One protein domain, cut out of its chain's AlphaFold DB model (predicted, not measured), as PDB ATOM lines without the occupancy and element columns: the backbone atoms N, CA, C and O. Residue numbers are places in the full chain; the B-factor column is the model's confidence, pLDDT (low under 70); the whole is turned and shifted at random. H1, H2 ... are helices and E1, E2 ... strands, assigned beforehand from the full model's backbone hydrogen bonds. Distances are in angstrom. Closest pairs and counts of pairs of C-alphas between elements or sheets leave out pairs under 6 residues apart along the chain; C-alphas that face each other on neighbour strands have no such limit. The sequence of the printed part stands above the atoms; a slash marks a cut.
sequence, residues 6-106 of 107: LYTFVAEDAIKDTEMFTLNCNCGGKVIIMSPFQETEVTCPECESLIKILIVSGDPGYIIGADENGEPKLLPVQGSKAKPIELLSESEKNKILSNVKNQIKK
ATOM      1  N   LEU A   6      54.601  25.159   7.774       95.19
ATOM      2  CA  LEU A   6      54.332  23.930   8.504       95.19
ATOM      3  C   LEU A   6      52.829  23.669   8.530       95.19
ATOM      4  O   LEU A   6      52.019  24.587   8.431       95.19
ATOM      5  N   TYR A   7      52.466  22.406   8.706       95.25
ATOM      6  CA  TYR A   7      51.092  21.986   8.946       95.25
ATOM      7  C   TYR A   7      51.043  21.225  10.263       95.25
ATOM      8  O   TYR A   7      51.953  20.453  10.575       95.25
ATOM      9  N   THR A   8      49.985  21.438  11.033       96.44
ATOM     10  CA  THR A   8      49.761  20.724  12.285       96.44
ATOM     11  C   THR A   8      48.304  20.313  12.420       96.44
ATOM     12  O   THR A   8      47.411  20.993  11.914       96.44
ATOM     13  N   PHE A   9      48.076  19.197  13.105       97.38
ATOM     14  CA  PHE A   9      46.744  18.737  13.469       97.38
ATOM     15  C   PHE A   9      46.444  19.142  14.908       97.38
ATOM     16  O   PHE A   9      47.308  18.996  15.772       97.38
ATOM     17  N   VAL A  10      45.230  19.615  15.170       97.38
ATOM     18  CA  VAL A  10      44.762  19.991  16.512       97.38
ATOM     19  C   VAL A  10      43.492  19.217  16.829       97.38
ATOM     20  O   VAL A  10      42.562  19.206  16.023       97.38
ATOM     21  N   ALA A  11      43.457  18.567  17.993       97.12
ATOM     22  CA  ALA A  11      42.264  17.879  18.471       97.12
ATOM     23  C   ALA A  11      41.167  18.907  18.767       97.12
ATOM     24  O   ALA A  11      41.382  19.849  19.530       97.12
ATOM     25  N   GLU A  12      39.988  18.717  18.185       96.31
ATOM     26  CA  GLU A  12      38.833  19.589  18.398       96.31
ATOM     27  C   GLU A  12      38.467  19.679  19.891       96.31
ATOM     28  O   GLU A  12      38.188  20.760  20.410       96.31
ATOM     29  N   ASP A  13      38.557  18.558  20.613       95.38
ATOM     30  CA  ASP A  13      38.265  18.493  22.051       95.38
ATOM     31  C   ASP A  13      39.244  19.320  22.904       95.38
ATOM     32  O   ASP A  13      38.929  19.671  24.041       95.38
ATOM     33  N   ALA A  14      40.424  19.662  22.374       94.81
ATOM     34  CA  ALA A  14      41.409  20.481  23.078       94.81
ATOM     35  C   ALA A  14      41.118  21.989  23.004       94.81
ATOM     36  O   ALA A  14      41.672  22.760  23.790       94.81
ATOM     37  N   ILE A  15      40.272  22.413  22.062       94.62
ATOM     38  CA  ILE A  15      39.987  23.830  21.790       94.62
ATOM     39  C   ILE A  15      38.528  24.221  22.056       94.62
ATOM     40  O   ILE A  15      38.233  25.409  22.130       94.62
ATOM     41  N   LYS A  16      37.616  23.249  22.220       89.94
ATOM     42  CA  LYS A  16      36.191  23.508  22.498       89.94
ATOM     43  C   LYS A  16      35.940  24.164  23.857       89.94
ATOM     44  O   LYS A  16      35.179  25.122  23.927       89.94
ATOM     45  N   ASP A  17      36.589  23.664  24.907       81.19
ATOM     46  CA  ASP A  17      36.266  24.010  26.301       81.19
ATOM     47  C   ASP A  17      37.460  24.612  27.063       81.19
ATOM     48  O   ASP A  17      37.547  24.515  28.289       81.19
ATOM     49  N   THR A  18      38.425  25.202  26.351       86.75
ATOM     50  CA  THR A  18      39.619  25.807  26.956       86.75
ATOM     51  C   THR A  18      39.604  27.324  26.804       86.75
ATOM     52  O   THR A  18      39.196  27.852  25.774       86.75
ATOM     53  N   GLU A  19      40.044  28.049  27.840       92.62
ATOM     54  CA  GLU A  19      40.231  29.511  27.769       92.62
ATOM     55  C   GLU A  19      41.428  29.884  26.886       92.62
ATOM     56  O   GLU A  19      41.453  30.945  26.260       92.62
ATOM     57  N   MET A  20      42.421  28.993  26.839       94.12
ATOM     58  CA  MET A  20      43.651  29.144  26.079       94.12
ATOM     59  C   MET A  20      44.150  27.788  25.579       94.12
ATOM     60  O   MET A  20      44.133  26.791  26.304       94.12
ATOM     61  N   PHE A  21      44.681  27.778  24.364       96.06
ATOM     62  CA  PHE A  21      45.364  26.648  23.757       96.06
ATOM     63  C   PHE A  21      46.826  27.010  23.490       96.06
ATOM     64  O   PHE A  21      47.130  28.085  22.981       96.06
ATOM     65  N   THR A  22      47.752  26.112  23.827       96.44
ATOM     66  CA  THR A  22      49.176  26.295  23.508       96.44
ATOM     67  C   THR A  22      49.554  25.423  22.322       96.44
ATOM     68  O   THR A  22      49.647  24.202  22.446       96.44
ATOM     69  N   LEU A  23      49.823  26.062  21.188       97.06
ATOM     70  CA  LEU A  23      50.344  25.423  19.991       97.06
ATOM     71  C   LEU A  23      51.874  25.401  20.047       97.06
ATOM     72  O   LEU A  23      52.522  26.431  20.230       97.06
ATOM     73  N   ASN A  24      52.464  24.225  19.870       96.94
ATOM     74  CA  ASN A  24      53.907  24.012  19.866       96.94
ATOM     75  C   ASN A  24      54.430  23.935  18.426       96.94
ATOM     76  O   ASN A  24      53.834  23.294  17.560       96.94
ATOM     77  N   CYS A  25      55.566  24.575  18.175       96.25
ATOM     78  CA  CYS A  25      56.306  24.485  16.925       96.25
ATOM     79  C   CYS A  25      57.412  23.423  17.026       96.25
ATOM     80  O   CYS A  25      57.959  23.185  18.103       96.25
ATOM     81  N   ASN A  26      57.831  22.856  15.891       93.12
ATOM     82  CA  ASN A  26      58.950  21.906  15.817       93.12
ATOM     83  C   ASN A  26      60.285  22.493  16.312       93.12
ATOM     84  O   ASN A  26      61.173  21.741  16.696       93.12
ATOM     85  N   CYS A  27      60.439  23.823  16.315       95.19
ATOM     86  CA  CYS A  27      61.623  24.483  16.870       95.19
ATOM     87  C   CYS A  27      61.592  24.621  18.406       95.19
ATOM     88  O   CYS A  27      62.523  25.178  18.977       95.19
ATOM     89  N   GLY A  28      60.517  24.179  19.069       95.44
ATOM     90  CA  GLY A  28      60.292  24.343  20.510       95.44
ATOM     91  C   GLY A  28      59.556  25.630  20.905       95.44
ATOM     92  O   GLY A  28      59.158  25.769  22.062       95.44
ATOM     93  N   GLY A  29      59.332  26.549  19.958       96.88
ATOM     94  CA  GLY A  29      58.553  27.767  20.181       96.88
ATOM     95  C   GLY A  29      57.081  27.473  20.471       96.88
ATOM     96  O   GLY A  29      56.535  26.466  20.014       96.88
ATOM     97  N   LYS A  30      56.430  28.363  21.221       97.88
ATOM     98  CA  LYS A  30      55.033  28.218  21.648       97.88
ATOM     99  C   LYS A  30      54.211  29.421  21.209       97.88
ATOM    100  O   LYS A  30      54.659  30.555  21.342       97.88
ATOM    101  N   VAL A  31      53.005  29.161  20.723       96.81
ATOM    102  CA  VAL A  31      51.996  30.171  20.406       96.81
ATOM    103  C   VAL A  31      50.811  29.941  21.331       96.81
ATOM    104  O   VAL A  31      50.276  28.835  21.386       96.81
ATOM    105  N   ILE A  32      50.422  30.969  22.079       96.19
ATOM    106  CA  ILE A  32      49.227  30.928  22.923       96.19
ATOM    107  C   ILE A  32      48.074  31.503  22.109       96.19
ATOM    108  O   ILE A  32      48.160  32.630  21.628       96.19
ATOM    109  N   ILE A  33      47.019  30.715  21.961       95.25
ATOM    110  CA  ILE A  33      45.801  31.059  21.239       95.25
ATOM    111  C   ILE A  33      44.680  31.174  22.267       95.25
ATOM    112  O   ILE A  33      44.485  30.261  23.069       95.25
ATOM    113  N   MET A  34      43.980  32.304  22.280       93.56
ATOM    114  CA  MET A  34      42.890  32.559  23.223       93.56
ATOM    115  C   MET A  34      41.563  32.049  22.661       93.56
ATOM    116  O   MET A  34      41.349  32.046  21.455       93.56
ATOM    117  N   SER A  35      40.651  31.655  23.544       89.12
ATOM    118  CA  SER A  35      39.276  31.338  23.164       89.12
ATOM    119  C   SER A  35      38.504  32.594  22.712       89.12
ATOM    120  O   SER A  35      38.715  33.667  23.288       89.12
ATOM    121  N   PRO A  36      37.569  32.491  21.749       90.19
ATOM    122  CA  PRO A  36      37.271  31.307  20.945       90.19
ATOM    123  C   PRO A  36      38.367  31.042  19.911       90.19
ATOM    124  O   PRO A  36      38.819  31.962  19.236       90.19
ATOM    125  N   PHE A  37      38.734  29.772  19.742       91.56
ATOM    126  CA  PHE A  37      39.717  29.366  18.739       91.56
ATOM    127  C   PHE A  37      39.155  29.595  17.329       91.56
ATOM    128  O   PHE A  37      38.176  28.959  16.931       91.56
ATOM    129  N   GLN A  38      39.760  30.510  16.573       90.88
ATOM    130  CA  GLN A  38      39.329  30.895  15.218       90.88
ATOM    131  C   GLN A  38      40.475  30.850  14.200       90.88
ATOM    132  O   GLN A  38      40.265  31.003  12.997       90.88
ATOM    133  N   GLU A  39      41.694  30.639  14.680       92.81
ATOM    134  CA  GLU A  39      42.926  30.683  13.926       92.81
ATOM    135  C   GLU A  39      43.023  29.482  12.985       92.81
ATOM    136  O   GLU A  39      43.033  28.322  13.395       92.81
ATOM    137  N   THR A  40      43.163  29.764  11.693       95.69
ATOM    138  CA  THR A  40      43.493  28.751  10.681       95.69
ATOM    139  C   THR A  40      44.999  28.632  10.459       95.69
ATOM    140  O   THR A  40      45.475  27.645   9.900       95.69
ATOM    141  N   GLU A  41      45.761  29.643  10.875       96.75
ATOM    142  CA  GLU A  41      47.218  29.668  10.835       96.75
ATOM    143  C   GLU A  41      47.785  30.642  11.872       96.75
ATOM    144  O   GLU A  41      47.125  31.605  12.258       96.75
ATOM    145  N   VAL A  42      49.014  30.387  12.317       96.88
ATOM    146  CA  VAL A  42      49.762  31.251  13.240       96.88
ATOM    147  C   VAL A  42      51.232  31.315  12.843       96.88
ATOM    148  O   VAL A  42      51.763  30.368  12.266       96.88
ATOM    149  N   THR A  43      51.919  32.397  13.195       97.12
ATOM    150  CA  THR A  43      53.372  32.511  13.002       97.12
ATOM    151  C   THR A  43      54.094  32.175  14.300       97.12
ATOM    152  O   THR A  43      53.775  32.723  15.355       97.12
ATOM    153  N   CYS A  44      55.081  31.279  14.242       96.94
ATOM    154  CA  CYS A  44      55.919  30.992  15.402       96.94
ATOM    155  C   CYS A  44      56.771  32.225  15.760       96.94
ATOM    156  O   CYS A  44      57.499  32.705  14.891       96.94
ATOM    157  N   PRO A  45      56.760  32.708  17.017       96.19
ATOM    158  CA  PRO A  45      57.546  33.880  17.411       96.19
ATOM    159  C   PRO A  45      59.060  33.623  17.428       96.19
ATOM    160  O   PRO A  45      59.831  34.573  17.403       96.19
ATOM    161  N   GLU A  46      59.486  32.356  17.468       96.19
ATOM    162  CA  GLU A  46      60.902  31.981  17.584       96.19
ATOM    163  C   GLU A  46      61.577  31.782  16.222       96.19
ATOM    164  O   GLU A  46      62.669  32.282  15.977       96.19
ATOM    165  N   CYS A  47      60.946  31.016  15.326       96.12
ATOM    166  CA  CYS A  47      61.535  30.645  14.034       96.12
ATOM    167  C   CYS A  47      60.812  31.257  12.831       96.12
ATOM    168  O   CYS A  47      61.119  30.893  11.696       96.12
ATOM    169  N   GLU A  48      59.810  32.108  13.078       96.19
ATOM    170  CA  GLU A  48      59.013  32.822  12.069       96.19
ATOM    171  C   GLU A  48      58.288  31.911  11.060       96.19
ATOM    172  O   GLU A  48      57.755  32.377  10.054       96.19
ATOM    173  N   SER A  49      58.226  30.600  11.320       96.44
ATOM    174  CA  SER A  49      57.509  29.660  10.456       96.44
ATOM    175  C   SER A  49      56.002  29.906  10.534       96.44
ATOM    176  O   SER A  49      55.452  30.036  11.631       96.44
ATOM    177  N   LEU A  50      55.336  29.912   9.377       97.12
ATOM    178  CA  LEU A  50      53.877  29.947   9.285       97.12
ATOM    179  C   LEU A  50      53.339  28.535   9.511       97.12
ATOM    180  O   LEU A  50      53.676  27.616   8.769       97.12
ATOM    181  N   ILE A  51      52.505  28.348  10.524       97.56
ATOM    182  CA  ILE A  51      51.943  27.056  10.904       97.56
ATOM    183  C   ILE A  51      50.460  27.059  10.565       97.56
ATOM    184  O   ILE A  51      49.677  27.739  11.220       97.56
ATOM    185  N   LYS A  52      50.072  26.273   9.563       97.69
ATOM    186  CA  LYS A  52      48.675  26.045   9.195       97.69
ATOM    187  C   LYS A  52      48.054  24.972  10.076       97.69
ATOM    188  O   LYS A  52      48.668  23.933  10.333       97.69
ATOM    189  N   ILE A  53      46.834  25.228  10.522       97.69
ATOM    190  CA  ILE A  53      46.146  24.451  11.547       97.69
ATOM    191  C   ILE A  53      45.013  23.663  10.897       97.69
ATOM    192  O   ILE A  53      44.147  24.219  10.226       97.69
ATOM    193  N   LEU A  54      45.030  22.349  11.101       97.19
ATOM    194  CA  LEU A  54      43.996  21.423  10.657       97.19
ATOM    195  C   LEU A  54      43.294  20.858  11.893       97.19
ATOM    196  O   LEU A  54      43.855  20.029  12.610       97.19
ATOM    197  N   ILE A  55      42.073  21.317  12.157       96.31
ATOM    198  CA  ILE A  55      41.270  20.797  13.268       96.31
ATOM    199  C   ILE A  55      40.726  19.419  12.877       96.31
ATOM    200  O   ILE A  55      40.148  19.252  11.804       96.31
ATOM    201  N   VAL A  56      40.916  18.435  13.753       96.38
ATOM    202  CA  VAL A  56      40.420  17.064  13.588       96.38
ATOM    203  C   VAL A  56      39.371  16.767  14.650       96.38
ATOM    204  O   VAL A  56      39.579  17.080  15.817       96.38
ATOM    205  N   SER A  57      38.243  16.180  14.248       95.81
ATOM    206  CA  SER A  57      37.102  15.930  15.137       95.81
ATOM    207  C   SER A  57      37.466  15.056  16.340       95.81
ATOM    208  O   SER A  57      38.118  14.020  16.185       95.81
ATOM    209  N   GLY A  58      36.983  15.444  17.523       96.31
ATOM    210  CA  GLY A  58      37.254  14.745  18.782       96.31
ATOM    211  C   GLY A  58      38.726  14.797  19.216       96.31
ATOM    212  O   GLY A  58      39.440  15.766  18.948       96.31
ATOM    213  N   ASP A  59      39.183  13.726  19.869       96.19
ATOM    214  CA  ASP A  59      40.587  13.461  20.197       96.19
ATOM    215  C   ASP A  59      41.032  12.109  19.602       96.19
ATOM    216  O   ASP A  59      40.907  11.062  20.247       96.19
ATOM    217  N   PRO A  60      41.534  12.087  18.354       94.06
ATOM    218  CA  PRO A  60      41.939  10.845  17.699       94.06
ATOM    219  C   PRO A  60      43.261  10.276  18.232       94.06
ATOM    220  O   PRO A  60      43.676   9.192  17.817       94.06
ATOM    221  N   GLY A  61      43.976  10.993  19.104       94.81
ATOM    222  CA  GLY A  61      45.315  10.607  19.527       94.81
ATOM    223  C   GLY A  61      46.393  10.977  18.507       94.81
ATOM    224  O   GLY A  61      47.273  11.789  18.794       94.81
ATOM    225  N   TYR A  62      46.309  10.377  17.315       94.56
ATOM    226  CA  TYR A  62      47.279  10.505  16.225       94.56
ATOM    227  C   TYR A  62      46.593  10.409  14.860       94.56
ATOM    228  O   TYR A  62      45.535   9.798  14.727       94.56
ATOM    229  N   ILE A  63      47.249  10.934  13.827       95.06
ATOM    230  CA  ILE A  63      46.841  10.765  12.427       95.06
ATOM    231  C   ILE A  63      47.813   9.823  11.719       95.06
ATOM    232  O   ILE A  63      49.016   9.851  11.971       95.06
ATOM    233  N   ILE A  64      47.303   8.991  10.812       93.81
ATOM    234  CA  ILE A  64      48.142   8.211   9.902       93.81
ATOM    235  C   ILE A  64      48.493   9.086   8.701       93.81
ATOM    236  O   ILE A  64      47.618   9.473   7.931       93.81
ATOM    237  N   GLY A  65      49.778   9.384   8.546       91.81
ATOM    238  CA  GLY A  65      50.339   9.945   7.321       91.81
ATOM    239  C   GLY A  65      51.183   8.915   6.580       91.81
ATOM    240  O   GLY A  65      51.375   7.799   7.058       91.81
ATOM    241  N   ALA A  66      51.743   9.316   5.446       89.69
ATOM    242  CA  ALA A  66      52.780   8.567   4.749       89.69
ATOM    243  C   ALA A  66      54.065   9.400   4.682       89.69
ATOM    244  O   ALA A  66      54.016  10.637   4.711       89.69
ATOM    245  N   ASP A  67      55.216   8.742   4.666       89.38
ATOM    246  CA  ASP A  67      56.480   9.387   4.322       89.38
ATOM    247  C   ASP A  67      56.662   9.513   2.797       89.38
ATOM    248  O   ASP A  67      55.757   9.227   2.013       89.38
ATOM    249  N   GLU A  68      57.836   9.982   2.374       89.88
ATOM    250  CA  GLU A  68      58.185  10.167   0.959       89.88
ATOM    251  C   GLU A  68      58.195   8.868   0.136       89.88
ATOM    252  O   GLU A  68      58.050   8.918  -1.082       89.88
ATOM    253  N   ASN A  69      58.312   7.713   0.796       91.06
ATOM    254  CA  ASN A  69      58.282   6.393   0.173       91.06
ATOM    255  C   ASN A  69      56.881   5.761   0.222       91.06
ATOM    256  O   ASN A  69      56.699   4.629  -0.221       91.06
ATOM    257  N   GLY A  70      55.888   6.476   0.763       87.06
ATOM    258  CA  GLY A  70      54.541   5.953   0.965       87.06
ATOM    259  C   GLY A  70      54.403   5.072   2.211       87.06
ATOM    260  O   GLY A  70      53.338   4.492   2.423       87.06
ATOM    261  N   GLU A  71      55.435   4.962   3.052       90.19
ATOM    262  CA  GLU A  71      55.367   4.142   4.258       90.19
ATOM    263  C   GLU A  71      54.517   4.843   5.332       90.19
ATOM    264  O   GLU A  71      54.748   6.020   5.641       90.19
ATOM    265  N   PRO A  72      53.526   4.151   5.932       91.94
ATOM    266  CA  PRO A  72      52.684   4.743   6.961       91.94
ATOM    267  C   PRO A  72      53.480   5.181   8.191       91.94
ATOM    268  O   PRO A  72      54.282   4.418   8.733       91.94
ATOM    269  N   LYS A  73      53.177   6.376   8.697       93.12
ATOM    270  CA  LYS A  73      53.738   6.935   9.930       93.12
ATOM    271  C   LYS A  73      52.662   7.567  10.804       93.12
ATOM    272  O   LYS A  73      51.631   8.028  10.316       93.12
ATOM    273  N   LEU A  74      52.938   7.623  12.103       93.88
ATOM    274  CA  LEU A  74      52.123   8.366  13.057       93.88
ATOM    275  C   LEU A  74      52.498   9.847  13.000       93.88
ATOM    276  O   LEU A  74      53.674  10.200  13.083       93.88
ATOM    277  N   LEU A  75      51.493  10.703  12.875       94.00
ATOM    278  CA  LEU A  75      51.604  12.148  12.986       94.00
ATOM    279  C   LEU A  75      50.934  12.594  14.292       94.00
ATOM    280  O   LEU A  75      49.815  12.153  14.578       94.00
ATOM    281  N   PRO A  76      51.600  13.439  15.095       93.88
ATOM    282  CA  PRO A  76      51.047  13.890  16.361       93.88
ATOM    283  C   PRO A  76      49.867  14.836  16.126       93.88
ATOM    284  O   PRO A  76      49.860  15.625  15.179       93.88
ATOM    285  N   VAL A  77      48.895  14.774  17.032       97.06
ATOM    286  CA  VAL A  77      47.782  15.722  17.115       97.06
ATOM    287  C   VAL A  77      47.983  16.562  18.365       97.06
ATOM    288  O   VAL A  77      48.061  16.036  19.473       97.06
ATOM    289  N   GLN A  78      48.113  17.873  18.203       96.44
ATOM    290  CA  GLN A  78      48.310  18.773  19.331       96.44
ATOM    291  C   GLN A  78      47.040  18.874  20.175       96.44
ATOM    292  O   GLN A  78      45.928  18.888  19.647       96.44
ATOM    293  N   GLY A  79      47.217  18.943  21.495       95.25
ATOM    294  CA  GLY A  79      46.110  18.953  22.453       95.25
ATOM    295  C   GLY A  79      45.504  17.582  22.759       95.25
ATOM    296  O   GLY A  79      44.667  17.486  23.651       95.25
ATOM    297  N   SER A  80      45.944  16.531  22.063       96.12
ATOM    298  CA  SER A  80      45.557  15.150  22.343       96.12
ATOM    299  C   SER A  80      45.928  14.729  23.768       96.12
ATOM    300  O   SER A  80      47.009  15.053  24.268       96.12
ATOM    301  N   LYS A  81      45.038  13.971  24.413       94.62
ATOM    302  CA  LYS A  81      45.252  13.335  25.724       94.62
ATOM    303  C   LYS A  81      45.882  11.949  25.597       94.62
ATOM    304  O   LYS A  81      46.175  11.315  26.615       94.62
ATOM    305  N   ALA A  82      46.072  11.449  24.375       93.94
ATOM    306  CA  ALA A  82      46.791  10.208  24.160       93.94
ATOM    307  C   ALA A  82      48.250  10.337  24.625       93.94
ATOM    308  O   ALA A  82      48.816  11.423  24.750       93.94
ATOM    309  N   LYS A  83      48.877   9.186  24.876       93.75
ATOM    310  CA  LYS A  83      50.316   9.108  25.139       93.75
ATOM    311  C   LYS A  83      51.072   9.832  23.997       93.75
ATOM    312  O   LYS A  83      50.679   9.685  22.856       93.75
ATOM    313  N   PRO A  84      52.112  10.638  24.239       91.75
ATOM    314  CA  PRO A  84      52.915  11.199  23.149       91.75
ATOM    315  C   PRO A  84      53.612  10.108  22.318       91.75
ATOM    316  O   PRO A  84      54.012   9.076  22.870       91.75
ATOM    317  N   ILE A  85      53.803  10.339  21.009       91.69
ATOM    318  CA  ILE A  85      54.442   9.370  20.089       91.69
ATOM    319  C   ILE A  85      55.840   8.997  20.588       91.69
ATOM    320  O   ILE A  85      56.255   7.842  20.500       91.69
ATOM    321  N   GLU A  86      56.560   9.970  21.136       89.88
ATOM    322  CA  GLU A  86      57.923   9.840  21.644       89.88
ATOM    323  C   GLU A  86      57.994   8.913  22.862       89.88
ATOM    324  O   GLU A  86      59.038   8.323  23.128       89.88
ATOM    325  N   LEU A  87      56.882   8.757  23.586       93.56
ATOM    326  CA  LEU A  87      56.780   7.865  24.739       93.56
ATOM    327  C   LEU A  87      56.262   6.470  24.366       93.56
ATOM    328  O   LEU A  87      56.297   5.565  25.205       93.56
ATOM    329  N   LEU A  88      55.755   6.269  23.144       93.38
ATOM    330  CA  LEU A  88      55.397   4.938  22.656       93.38
ATOM    331  C   LEU A  88      56.655   4.088  22.468       93.38
ATOM    332  O   LEU A  88      57.628   4.505  21.838       93.38
ATOM    333  N   SER A  89      56.599   2.852  22.952       94.62
ATOM    334  CA  SER A  89      57.577   1.828  22.604       94.62
ATOM    335  C   SER A  89      57.483   1.474  21.119       94.62
ATOM    336  O   SER A  89      56.420   1.558  20.500       94.62
ATOM    337  N   GLU A  90      58.586   0.992  20.551       93.31
ATOM    338  CA  GLU A  90      58.614   0.544  19.154       93.31
ATOM    339  C   GLU A  90      57.602  -0.579  18.880       93.31
ATOM    340  O   GLU A  90      56.993  -0.627  17.815       93.31
ATOM    341  N   SER A  91      57.339  -1.443  19.865       93.38
ATOM    342  CA  SER A  91      56.303  -2.479  19.762       93.38
ATOM    343  C   SER A  91      54.892  -1.883  19.641       93.38
ATOM    344  O   SER A  91      54.115  -2.312  18.786       93.38
ATOM    345  N   GLU A  92      54.564  -0.859  20.440       93.06
ATOM    346  CA  GLU A  92      53.277  -0.152  20.354       93.06
ATOM    347  C   GLU A  92      53.112   0.530  18.989       93.06
ATOM    348  O   GLU A  92      52.082   0.348  18.335       93.06
ATOM    349  N   LYS A  93      54.143   1.246  18.519       92.50
ATOM    350  CA  LYS A  93      54.133   1.898  17.198       92.50
ATOM    351  C   LYS A  93      53.933   0.879  16.078       92.50
ATOM    352  O   LYS A  93      53.035   1.036  15.253       92.50
ATOM    353  N   ASN A  94      54.707  -0.206  16.087       91.69
ATOM    354  CA  ASN A  94      54.625  -1.262  15.077       91.69
ATOM    355  C   ASN A  94      53.264  -1.962  15.077       91.69
ATOM    356  O   ASN A  94      52.729  -2.278  14.012       91.69
ATOM    357  N   LYS A  95      52.655  -2.174  16.247       92.19
ATOM    358  CA  LYS A  95      51.300  -2.728  16.345       92.19
ATOM    359  C   LYS A  95      50.260  -1.815  15.691       92.19
ATOM    360  O   LYS A  95      49.404  -2.307  14.964       92.19
ATOM    361  N   ILE A  96      50.346  -0.500  15.899       90.75
ATOM    362  CA  ILE A  96      49.435   0.457  15.253       90.75
ATOM    363  C   ILE A  96      49.658   0.461  13.732       90.75
ATOM    364  O   ILE A  96      48.713   0.276  12.967       90.75
ATOM    365  N   LEU A  97      50.909   0.596  13.282       92.12
ATOM    366  CA  LEU A  97      51.244   0.714  11.858       92.12
ATOM    367  C   LEU A  97      51.012  -0.581  11.064       92.12
ATOM    368  O   LEU A  97      50.639  -0.532   9.894       92.12
ATOM    369  N   SER A  98      51.187  -1.753  11.679       90.38
ATOM    370  CA  SER A  98      50.895  -3.041  11.028       90.38
ATOM    371  C   SER A  98      49.408  -3.208  10.714       90.38
ATOM    372  O   SER A  98      49.071  -3.678   9.627       90.38
ATOM    373  N   ASN A  99      48.514  -2.761  11.602       86.00
ATOM    374  CA  ASN A  99      47.074  -2.767  11.337       86.00
ATOM    375  C   ASN A  99      46.728  -1.904  10.118       86.00
ATOM    376  O   ASN A  99      45.951  -2.336   9.270       86.00
ATOM    377  N   VAL A 100      47.361  -0.733   9.995       87.62
ATOM    378  CA  VAL A 100      47.206   0.165   8.842       87.62
ATOM    379  C   VAL A 100      47.694  -0.503   7.558       87.62
ATOM    380  O   VAL A 100      46.945  -0.592   6.589       87.62
ATOM    381  N   LYS A 101      48.919  -1.049   7.552       85.31
ATOM    382  CA  LYS A 101      49.480  -1.754   6.384       85.31
ATOM    383  C   LYS A 101      48.589  -2.912   5.929       85.31
ATOM    384  O   LYS A 101      48.447  -3.148   4.734       85.31
ATOM    385  N   ASN A 102      47.979  -3.626   6.873       85.31
ATOM    386  CA  ASN A 102      47.062  -4.723   6.576       85.31
ATOM    387  C   ASN A 102      45.716  -4.255   6.015       85.31
ATOM    388  O   ASN A 102      45.062  -5.043   5.339       85.31
ATOM    389  N   GLN A 103      45.282  -3.028   6.307       82.69
ATOM    390  CA  GLN A 103      44.093  -2.448   5.686       82.69
ATOM    391  C   GLN A 103      44.397  -1.944   4.276       82.69
ATOM    392  O   GLN A 103      43.686  -2.323   3.360       82.69
ATOM    393  N   ILE A 104      45.509  -1.227   4.075       78.25
ATOM    394  CA  ILE A 104      45.914  -0.720   2.749       78.25
ATOM    395  C   ILE A 104      46.104  -1.861   1.736       78.25
ATOM    396  O   ILE A 104      45.748  -1.719   0.579       78.25
ATOM    397  N   LYS A 105      46.646  -3.013   2.157       73.56
ATOM    398  CA  LYS A 105      46.845  -4.180   1.274       73.56
ATOM    399  C   LYS A 105      45.559  -4.918   0.881       73.56
ATOM    400  O   LYS A 105      45.641  -5.856   0.092       73.56
ATOM    401  N   LYS A 106      44.429  -4.622   1.529       62.31
ATOM    402  CA  LYS A 106      43.143  -5.275   1.236       62.31
ATOM    403  C   LYS A 106      42.347  -4.553   0.151       62.31
ATOM    404  O   LYS A 106      41.411  -5.166  -0.359       62.31
TER     405      LYS A 106
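Overview. This is residues 6 to 106 of the 107 residues of an uncharacterized protein of Arcobacter sp. CECT 8986 (UniProt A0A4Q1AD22). A long, strongly twisted and curled sheet runs through two lobes: one holds its strands E4, E5 and E1 with the hairpin E2 and E3 and the short helix H1, the other the hairpin E6 and E7 with helix H2 packed on E7. The lobes are joined in the sheet by a short pairing of E1 with E7. The 101 printed residues hold, in order, E1 H1 E2 E3 E4 E5 E6 E7 H2; the mixed sheet runs E4 E5 E1 E7 E6, and the class is mixed. The whole is only just compact, close to loose, with a radius of gyration of the C-alphas of 14.9 A and spans of 42 by 29 by 24 A.

Arrangement. E1, residues 6 to 11, is the parallel neighbour of E5, residues 50 to 56, at 30 degrees, with N 8 and O 52 2.9 A apart. E1 is also parallel to E7, residues 72 to 78, at 69 degrees, with N 78 and O 9 2.8 A apart. H1, residues 13 to 16, only grazes their sheet, with residues 13 to 15. E2, residues 20 to 24, and E3, residues 30 to 34, form an antiparallel hairpin, N 21 to O 33 being 2.8 A. E4, residues 41 to 43, and E6, residues 62 to 66, are the edge strands, in hairpins with E5, N 42 to O 51 2.9 A, and with E7, N 63 to O 75 2.9 A. H2, residues 90 to 104, only grazes the sheet; its closest C-alpha pair with E7 is Leu 97 and Pro 72, 6.5 A. In H2, 10 of 11 O i to N i+4 pairs are within hydrogen-bond range; H1 is too short for one.

Along the chain. E1 begins at C-alpha 6, (54.332, 23.930, 8.504). E5 spans 19.1 A, E7 19.2 A and H2 20.8 A, ending at C-alpha 104, (45.914, -0.720, 2.749).

Size, cuts and confidence. The C-alphas of Pro 45 and Lys 106, the two farthest apart, are 44.7 A apart. The printed part has no cut. The link from E7 to H2 is long; residues 87 to 92, of which 90 to 92 belong to H2, stand free. Residue 106 has a pLDDT under 70.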